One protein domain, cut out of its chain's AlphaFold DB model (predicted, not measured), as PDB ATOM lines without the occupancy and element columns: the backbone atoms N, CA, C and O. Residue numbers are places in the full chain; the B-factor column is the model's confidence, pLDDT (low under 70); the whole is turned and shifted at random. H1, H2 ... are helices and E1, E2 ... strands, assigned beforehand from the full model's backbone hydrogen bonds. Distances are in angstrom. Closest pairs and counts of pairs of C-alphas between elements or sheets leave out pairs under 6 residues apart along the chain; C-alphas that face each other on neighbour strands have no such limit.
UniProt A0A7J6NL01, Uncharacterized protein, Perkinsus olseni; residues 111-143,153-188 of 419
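What this domain is: This is residues 111 to 143 and 153 to 188 of the 419 residues of an uncharacterized protein of Perkinsus olseni (UniProt A0A7J6NL01). A small antiparallel sheet of two strands, E1 and E2, has the short helix H1 packed on one face, and the long helix H2 turns back after E2 and slants away from the sheet, so that strands and H2 open like a V. The far half of H2 sticks out as an arm, residues 176 to 188 standing free, while residues 111 to 112 pair briefly with E2 on the side away from E1. The printed part has 69 residues, with two named helices and two named strands in the order H1, E1, E2, H2; the class is mixed, helices and strands. The whole is flat, spanning 43 by 30 by 16 A, and only just compact, close to loose, with a radius of gyration of the C-alphas of 13.1 A.

Where its parts are: The printed part begins at Val 111. H1, residues 120 to 127, starts with C-alpha 120 at (193.619, 234.355, 125.973) and is 10.2 A long. E1 is residues 133 to 139, 17.4 A from first to last C-alpha. E2 is residues 156 to 162, 17.6 A long, with C-alpha 156 at (197.338, 230.235, 128.061). H2, residues 165 to 186, is 32.0 A long and ends with C-alpha 186 at (218.743, 244.435, 135.675).

How they stand to each other: E1 and E2 are antiparallel neighbours, with 161 degrees between their directions. N 137 and O 159 are 2.9 A apart and N 161 and O 135 are 2.8 A apart, both within hydrogen-bond range. Residues 111 to 112 pair antiparallel with residues 159 to 160 of E2. The closest C-alphas of H1 and E2 are those of Val 120 and Ala 157, 4.9 A apart. Those of H1 and E1 are Val 120 and Gly 138, 6.1 A apart. The closest C-alphas of E2 and H2 are those of Phe 162 and Ala 168, 6.0 A apart. H1 and H2 are close but not clearly touching, with the C-alphas of Cys 127 and Phe 171 closest at 7.3 A, and their lines are about perpendicular at 84 degrees. E1 and H2 are apart. In H1 and H2 every O i to N i+4 pair is within hydrogen-bond range.

The domain as a whole: The C-alphas of Ser 143 and Leu 188 are the two farthest apart, 43.6 A. Without residues 176 to 188 the body of 56 residues spans 34 by 19 by 14 A. Residues 144 to 152 are not printed, and C-alphas 143 and 153 are 13.3 A apart across this cut, which lies in the link from E1 to E2. The links from H1 to E1 and from E2 to H2 are tight. The mean pLDDT of the printed part is 80.7, and it is under 70 at residues 140 to 143 and 184 to 188 of this model.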
ATOM      1  N   VAL A 111     202.233 236.036 115.495       84.88
ATOM      2  CA  VAL A 111     203.182 236.321 116.570       84.88
ATOM      3  C   VAL A 111     203.104 235.222 117.626       84.88
ATOM      4  O   VAL A 111     202.052 234.961 118.214       84.88
ATOM      5  N   HIS A 112     204.242 234.585 117.902       87.12
ATOM      6  CA  HIS A 112     204.370 233.594 118.969       87.12
ATOM      7  C   HIS A 112     204.570 234.281 120.327       87.12
ATOM      8  O   HIS A 112     205.561 234.981 120.535       87.12
ATOM      9  N   ILE A 113     203.654 234.037 121.268       86.50
ATOM     10  CA  ILE A 113     203.620 234.671 122.601       86.50
ATOM     11  C   ILE A 113     203.617 233.673 123.764       86.50
ATOM     12  O   ILE A 113     203.483 234.074 124.918       86.50
ATOM     13  N   ALA A 114     203.818 232.380 123.495       81.88
ATOM     14  CA  ALA A 114     203.800 231.327 124.515       81.88
ATOM     15  C   ALA A 114     204.729 231.600 125.722       81.88
ATOM     16  O   ALA A 114     204.458 231.155 126.837       81.88
ATOM     17  N   SER A 115     205.814 232.358 125.529       79.56
ATOM     18  CA  SER A 115     206.752 232.743 126.593       79.56
ATOM     19  C   SER A 115     206.202 233.786 127.575       79.56
ATOM     20  O   SER A 115     206.717 233.885 128.688       79.56
ATOM     21  N   LEU A 116     205.164 234.540 127.200       81.75
ATOM     22  CA  LEU A 116     204.550 235.574 128.040       81.75
ATOM     23  C   LEU A 116     203.586 234.990 129.079       81.75
ATOM     24  O   LEU A 116     203.309 235.644 130.082       81.75
ATOM     25  N   ARG A 117     203.108 233.756 128.854       83.81
ATOM     26  CA  ARG A 117     202.119 233.055 129.693       83.81
ATOM     27  C   ARG A 117     200.831 233.854 129.939       83.81
ATOM     28  O   ARG A 117     200.172 233.651 130.955       83.81
ATOM     29  N   TRP A 118     200.486 234.758 129.027       88.25
ATOM     30  CA  TRP A 118     199.239 235.514 129.094       88.25
ATOM     31  C   TRP A 118     198.054 234.596 128.852       88.25
ATOM     32  O   TRP A 118     198.130 233.674 128.037       88.25
ATOM     33  N   LYS A 119     196.946 234.860 129.537       88.25
ATOM     34  CA  LYS A 119     195.678 234.201 129.220       88.25
ATOM     35  C   LYS A 119     195.131 234.710 127.888       88.25
ATOM     36  O   LYS A 119     195.466 235.818 127.462       88.25
ATOM     37  N   VAL A 120     194.271 233.938 127.227       84.88
ATOM     38  CA  VAL A 120     193.619 234.355 125.973       84.88
ATOM     39  C   VAL A 120     192.850 235.663 126.161       84.88
ATOM     40  O   VAL A 120     193.005 236.561 125.337       84.88
ATOM     41  N   GLY A 121     192.112 235.831 127.264       84.75
ATOM     42  CA  GLY A 121     191.389 237.081 127.538       84.75
ATOM     43  C   GLY A 121     192.304 238.304 127.708       84.75
ATOM     44  O   GLY A 121     192.033 239.371 127.160       84.75
ATOM     45  N   GLU A 122     193.426 238.146 128.414       87.50
ATOM     46  CA  GLU A 122     194.424 239.213 128.605       87.50
ATOM     47  C   GLU A 122     195.124 239.563 127.290       87.50
ATOM     48  O   GLU A 122     195.338 240.733 126.969       87.50
ATOM     49  N   THR A 123     195.454 238.530 126.518       87.06
ATOM     50  CA  THR A 123     196.078 238.650 125.205       87.06
ATOM     51  C   THR A 123     195.175 239.409 124.250       87.06
ATOM     52  O   THR A 123     195.643 240.324 123.585       87.06
ATOM     53  N   LEU A 124     193.884 239.077 124.224       86.19
ATOM     54  CA  LEU A 124     192.891 239.743 123.389       86.19
ATOM     55  C   LEU A 124     192.825 241.239 123.719       86.19
ATOM     56  O   LEU A 124     193.098 242.066 122.855       86.19
ATOM     57  N   SER A 125     192.631 241.586 124.995       86.69
ATOM     58  CA  SER A 125     192.571 242.989 125.437       86.69
ATOM     59  C   SER A 125     193.860 243.783 125.161       86.69
ATOM     60  O   SER A 125     193.827 244.997 124.942       86.69
ATOM     61  N   CYS A 126     195.018 243.120 125.187       88.81
ATOM     62  CA  CYS A 126     196.302 243.746 124.886       88.81
ATOM     63  C   CYS A 126     196.506 243.938 123.377       88.81
ATOM     64  O   CYS A 126     196.851 245.034 122.932       88.81
ATOM     65  N   CYS A 127     196.291 242.881 122.593       90.25
ATOM     66  CA  CYS A 127     196.568 242.838 121.163       90.25
ATOM     67  C   CYS A 127     195.567 243.665 120.343       90.25
ATOM     68  O   CYS A 127     195.982 244.265 119.357       90.25
ATOM     69  N   GLU A 128     194.313 243.815 120.785       88.81
ATOM     70  CA  GLU A 128     193.310 244.669 120.118       88.81
ATOM     71  C   GLU A 128     193.768 246.129 119.961       88.81
ATOM     72  O   GLU A 128     193.340 246.827 119.047       88.81
ATOM     73  N   LYS A 129     194.696 246.598 120.805       89.44
ATOM     74  CA  LYS A 129     195.271 247.951 120.709       89.44
ATOM     75  C   LYS A 129     196.206 248.137 119.512       89.44
ATOM     76  O   LYS A 129     196.509 249.270 119.152       89.44
ATOM     77  N   PHE A 130     196.711 247.043 118.945       87.88
ATOM     78  CA  PHE A 130     197.658 247.055 117.828       87.88
ATOM     79  C   PHE A 130     196.967 246.866 116.480       87.88
ATOM     80  O   PHE A 130     197.484 247.327 115.464       87.88
ATOM     81  N   GLY A 131     195.820 246.192 116.477       85.19
ATOM     82  CA  GLY A 131     195.007 245.945 115.299       85.19
ATOM     83  C   GLY A 131     194.041 244.790 115.525       85.19
ATOM     84  O   GLY A 131     194.096 244.097 116.542       85.19
ATOM     85  N   ASP A 132     193.171 244.577 114.544       81.88
ATOM     86  CA  ASP A 132     192.171 243.521 114.609       81.88
ATOM     87  C   ASP A 132     192.815 242.135 114.594       81.88
ATOM     88  O   ASP A 132     193.667 241.803 113.757       81.88
ATOM     89  N   ILE A 133     192.374 241.318 115.543       83.69
ATOM     90  CA  ILE A 133     192.879 239.970 115.748       83.69
ATOM     91  C   ILE A 133     192.042 239.011 114.914       83.69
ATOM     92  O   ILE A 133     190.818 238.982 115.002       83.69
ATOM     93  N   GLU A 134     192.720 238.193 114.125       79.62
ATOM     94  CA  GLU A 134     192.094 237.136 113.350       79.62
ATOM     95  C   GLU A 134     191.892 235.863 114.164       79.62
ATOM     96  O   GLU A 134     190.846 235.219 114.088       79.62
ATOM     97  N   LEU A 135     192.916 235.470 114.917       82.25
ATOM     98  CA  LEU A 135     192.909 234.226 115.668       82.25
ATOM     99  C   LEU A 135     193.820 234.337 116.884       82.25
ATOM    100  O   LEU A 135     194.941 234.832 116.789       82.25
ATOM    101  N   ILE A 136     193.364 233.794 118.009       83.38
ATOM    102  CA  ILE A 136     194.205 233.538 119.178       83.38
ATOM    103  C   ILE A 136     194.154 232.045 119.458       83.38
ATOM    104  O   ILE A 136     193.081 231.486 119.675       83.38
ATOM    105  N   ASN A 137     195.317 231.402 119.475       82.12
ATOM    106  CA  ASN A 137     195.420 229.999 119.848       82.12
ATOM    107  C   ASN A 137     195.826 229.898 121.315       82.12
ATOM    108  O   ASN A 137     196.940 230.273 121.684       82.12
ATOM    109  N   GLY A 138     194.933 229.368 122.147       78.19
ATOM    110  CA  GLY A 138     195.208 229.032 123.540       78.19
ATOM    111  C   GLY A 138     195.538 227.552 123.720       78.19
ATOM    112  O   GLY A 138     195.017 226.697 123.009       78.19
ATOM    113  N   HIS A 139     196.398 227.237 124.684       75.12
ATOM    114  CA  HIS A 139     196.564 225.887 125.202       75.12
ATOM    115  C   HIS A 139     195.944 225.830 126.599       75.12
ATOM    116  O   HIS A 139     196.427 226.483 127.527       75.12
ATOM    117  N   SER A 140     194.853 225.075 126.745       63.94
ATOM    118  CA  SER A 140     194.286 224.777 128.060       63.94
ATOM    119  C   SER A 140     195.001 223.542 128.620       63.94
ATOM    120  O   SER A 140     194.964 222.487 127.980       63.94
ATOM    121  N   PRO A 141     195.670 223.628 129.786       56.91
ATOM    122  CA  PRO A 141     196.343 222.476 130.390       56.91
ATOM    123  C   PRO A 141     195.357 221.393 130.866       56.91
ATOM    124  O   PRO A 141     195.784 220.307 131.254       56.91
ATOM    125  N   SER A 142     194.047 221.662 130.833       57.69
ATOM    126  CA  SER A 142     193.005 220.781 131.351       57.69
ATOM    127  C   SER A 142     191.760 220.735 130.457       57.69
ATOM    128  O   SER A 142     190.688 221.149 130.879       57.69
ATOM    129  N   SER A 143     191.852 220.188 129.243       48.84
ATOM    130  CA  SER A 143     190.673 219.566 128.618       48.84
ATOM    131  C   SER A 143     191.053 218.609 127.492       48.84
ATOM    132  O   SER A 143     191.363 219.005 126.367       48.84
ATOM    133  N   LEU A 153     188.807 231.579 127.596       75.94
ATOM    134  CA  LEU A 153     189.488 232.833 127.935       75.94
ATOM    135  C   LEU A 153     190.563 232.652 129.014       75.94
ATOM    136  O   LEU A 153     191.469 233.486 129.094       75.94
ATOM    137  N   ASP A 154     190.485 231.576 129.802       77.69
ATOM    138  CA  ASP A 154     191.450 231.236 130.847       77.69
ATOM    139  C   ASP A 154     192.632 230.397 130.344       77.69
ATOM    140  O   ASP A 154     193.627 230.244 131.062       77.69
ATOM    141  N   SER A 155     192.570 229.896 129.108       80.06
ATOM    142  CA  SER A 155     193.675 229.158 128.497       80.06
ATOM    143  C   SER A 155     194.891 230.058 128.247       80.06
ATOM    144  O   SER A 155     194.767 231.264 128.022       80.06
ATOM    145  N   VAL A 156     196.097 229.481 128.295       85.12
ATOM    146  CA  VAL A 156     197.338 230.235 128.061       85.12
ATOM    147  C   VAL A 156     197.501 230.460 126.563       85.12
ATOM    148  O   VAL A 156     197.606 229.502 125.800       85.12
ATOM    149  N   ALA A 157     197.550 231.717 126.133       86.12
ATOM    150  CA  ALA A 157     197.735 232.073 124.737       86.12
ATOM    151  C   ALA A 157     199.141 231.683 124.256       86.12
ATOM    152  O   ALA A 157     200.158 231.954 124.896       86.12
ATOM    153  N   THR A 158     199.191 231.029 123.101       86.38
ATOM    154  CA  THR A 158     200.422 230.530 122.479       86.38
ATOM    155  C   THR A 158     200.783 231.338 121.246       86.38
ATOM    156  O   THR A 158     201.948 231.720 121.088       86.38
ATOM    157  N   THR A 159     199.795 231.645 120.401       87.38
ATOM    158  CA  THR A 159     199.963 232.484 119.214       87.38
ATOM    159  C   THR A 159     198.799 233.448 119.046       87.38
ATOM    160  O   THR A 159     197.664 233.146 119.422       87.38
ATOM    161  N   VAL A 160     199.109 234.614 118.489       88.94
ATOM    162  CA  VAL A 160     198.155 235.623 118.027       88.94
ATOM    163  C   VAL A 160     198.409 235.849 116.552       88.94
ATOM    164  O   VAL A 160     199.548 236.081 116.159       88.94
ATOM    165  N   THR A 161     197.352 235.831 115.754       86.88
ATOM    166  CA  THR A 161     197.396 236.198 114.345       86.88
ATOM    167  C   THR A 161     196.588 237.466 114.152       86.88
ATOM    168  O   THR A 161     195.407 237.508 114.491       86.88
ATOM    169  N   PHE A 162     197.228 238.498 113.619       84.12
ATOM    170  CA  PHE A 162     196.583 239.739 113.210       84.12
ATOM    171  C   PHE A 162     196.155 239.660 111.748       84.12
ATOM    172  O   PHE A 162     196.872 239.083 110.928       84.12
ATOM    173  N   TYR A 163     195.043 240.317 111.416       74.94
ATOM    174  CA  TYR A 163     194.638 240.504 110.019       74.94
ATOM    175  C   TYR A 163     195.634 241.382 109.243       74.94
ATOM    176  O   TYR A 163     195.922 241.123 108.073       74.94
ATOM    177  N   ASP A 164     196.196 242.404 109.902       77.81
ATOM    178  CA  ASP A 164     197.247 243.252 109.339       77.81
ATOM    179  C   ASP A 164     198.634 242.846 109.859       77.81
ATOM    180  O   ASP A 164     198.945 242.918 111.048       77.81
ATOM    181  N   SER A 165     199.527 242.496 108.936       79.25
ATOM    182  CA  SER A 165     200.939 242.236 109.231       79.25
ATOM    183  C   SER A 165     201.670 243.404 109.904       79.25
ATOM    184  O   SER A 165     202.578 243.172 110.696       79.25
ATOM    185  N   ARG A 166     201.256 244.654 109.656       81.69
ATOM    186  CA  ARG A 166     201.841 245.831 110.314       81.69
ATOM    187  C   ARG A 166     201.484 245.879 111.797       81.69
ATOM    188  O   ARG A 166     202.311 246.304 112.603       81.69
ATOM    189  N   ALA A 167     200.288 245.415 112.167       83.56
ATOM    190  CA  ALA A 167     199.880 245.281 113.563       83.56
ATOM    191  C   ALA A 167     200.762 244.257 114.289       83.56
ATOM    192  O   ALA A 167     201.265 244.540 115.379       83.56
ATOM    193  N   ALA A 168     201.047 243.123 113.639       86.12
ATOM    194  CA  ALA A 168     201.977 242.120 114.156       86.12
ATOM    195  C   ALA A 168     203.397 242.681 114.352       86.12
ATOM    196  O   ALA A 168     203.992 242.484 115.414       86.12
ATOM    197  N   ASP A 169     203.921 243.432 113.380       81.38
ATOM    198  CA  ASP A 169     205.243 244.065 113.482       81.38
ATOM    199  C   ASP A 169     205.306 245.096 114.619       81.38
ATOM    200  O   ASP A 169     206.275 245.138 115.380       81.38
ATOM    201  N   ASN A 170     204.271 245.927 114.766       86.62
ATOM    202  CA  ASN A 170     204.190 246.912 115.844       86.62
ATOM    203  C   ASN A 170     204.130 246.232 117.218       86.62
ATOM    204  O   ASN A 170     204.843 246.640 118.138       86.62
ATOM    205  N   PHE A 171     203.337 245.168 117.343       91.94
ATOM    206  CA  PHE A 171     203.250 244.377 118.566       91.94
ATOM    207  C   PHE A 171     204.601 243.737 118.926       91.94
ATOM    208  O   PHE A 171     205.067 243.862 120.061       91.94
ATOM    209  N   LEU A 172     205.294 243.144 117.948       88.25
ATOM    210  CA  LEU A 172     206.638 242.590 118.128       88.25
ATOM    211  C   LEU A 172     207.661 243.643 118.578       88.25
ATOM    212  O   LEU A 172     208.451 243.372 119.486       88.25
ATOM    213  N   ARG A 173     207.639 244.851 117.998       87.31
ATOM    214  CA  ARG A 173     208.536 245.945 118.417       87.31
ATOM    215  C   ARG A 173     208.306 246.350 119.871       87.31
ATOM    216  O   ARG A 173     209.278 246.566 120.594       87.31
ATOM    217  N   VAL A 174     207.052 246.411 120.319       90.06
ATOM    218  CA  VAL A 174     206.739 246.722 121.723       90.06
ATOM    219  C   VAL A 174     207.225 245.614 122.656       90.06
ATOM    220  O   VAL A 174     207.875 245.911 123.658       90.06
ATOM    221  N   LEU A 175     206.997 244.341 122.315       88.38
ATOM    222  CA  LEU A 175     207.514 243.216 123.106       88.38
ATOM    223  C   LEU A 175     209.042 243.250 123.226       88.38
ATOM    224  O   LEU A 175     209.589 243.012 124.306       88.38
ATOM    225  N   GLN A 176     209.733 243.583 122.134       85.81
ATOM    226  CA  GLN A 176     211.184 243.715 122.124       85.81
ATOM    227  C   GLN A 176     211.655 244.906 122.977       85.81
ATOM    228  O   GLN A 176     212.555 244.740 123.796       85.81
ATOM    229  N   SER A 177     210.989 246.062 122.891       85.19
ATOM    230  CA  SER A 177     211.295 247.234 123.726       85.19
ATOM    231  C   SER A 177     211.148 246.945 125.225       85.19
ATOM    232  O   SER A 177     212.040 247.265 126.014       85.19
ATOM    233  N   VAL A 178     210.076 246.257 125.633       84.31
ATOM    234  CA  VAL A 178     209.870 245.849 127.034       84.31
ATOM    235  C   VAL A 178     210.959 244.876 127.494       84.31
ATOM    236  O   VAL A 178     211.448 244.965 128.624       84.31
ATOM    237  N   LYS A 179     211.371 243.948 126.625       81.94
ATOM    238  CA  LYS A 179     212.462 243.007 126.907       81.94
ATOM    239  C   LYS A 179     213.795 243.729 127.109       81.94
ATOM    240  O   LYS A 179     214.524 243.395 128.044       81.94
ATOM    241  N   ASP A 180     214.094 244.718 126.276       79.75
ATOM    242  CA  ASP A 180     215.340 245.481 126.353       79.75
ATOM    243  C   ASP A 180     215.360 246.417 127.572       79.75
ATOM    244  O   ASP A 180     216.366 246.480 128.278       79.75
ATOM    245  N   MET A 181     214.223 247.025 127.928       79.75
ATOM    246  CA  MET A 181     214.080 247.819 129.154       79.75
ATOM    247  C   MET A 181     214.322 246.985 130.420       79.75
ATOM    248  O   MET A 181     215.004 247.435 131.346       79.75
ATOM    249  N   ARG A 182     213.819 245.743 130.466       76.31
ATOM    250  CA  ARG A 182     214.093 244.828 131.588       76.31
ATOM    251  C   ARG A 182     215.568 244.457 131.681       76.31
ATOM    252  O   ARG A 182     216.104 244.418 132.781       76.31
ATOM    253  N   ARG A 183     216.235 244.218 130.548       74.31
ATOM    254  CA  ARG A 183     217.681 243.946 130.529       74.31
ATOM    255  C   ARG A 183     218.480 245.131 131.065       74.31
ATOM    256  O   ARG A 183     219.319 244.925 131.933       74.31
ATOM    257  N   ALA A 184     218.159 246.346 130.618       69.31
ATOM    258  CA  ALA A 184     218.808 247.571 131.085       69.31
ATOM    259  C   ALA A 184     218.563 247.845 132.584       69.31
ATOM    260  O   ALA A 184     219.449 248.317 133.292       69.31
ATOM    261  N   SER A 185     217.374 247.502 133.090       66.06
ATOM    262  CA  SER A 185     217.027 247.676 134.507       66.06
ATOM    263  C   SER A 185     217.736 246.664 135.414       66.06
ATOM    264  O   SER A 185     218.103 246.998 136.536       66.06
ATOM    265  N   CYS A 186     217.978 245.440 134.933       55.91
ATOM    266  CA  CYS A 186     218.743 244.435 135.675       55.91
ATOM    267  C   CYS A 186     220.255 244.714 135.679       55.91
ATOM    268  O   CYS A 186     220.932 244.302 136.615       55.91
ATOM    269  N   SER A 187     220.789 245.428 134.681       55.78
ATOM    270  CA  SER A 187     222.215 245.791 134.632       55.78
ATOM    271  C   SER A 187     222.605 246.970 135.534       55.78
ATOM    272  O   SER A 187     223.788 247.197 135.743       55.78
ATOM    273  N   LEU A 188     221.638 247.711 136.088       52.72
ATOM    274  CA  LEU A 188     221.885 248.839 137.004       52.72
ATOM    275  C   LEU A 188     221.900 248.431 138.493       52.72
ATOM    276  O   LEU A 188     222.028 249.285 139.366       52.72
TER     277      LEU A 188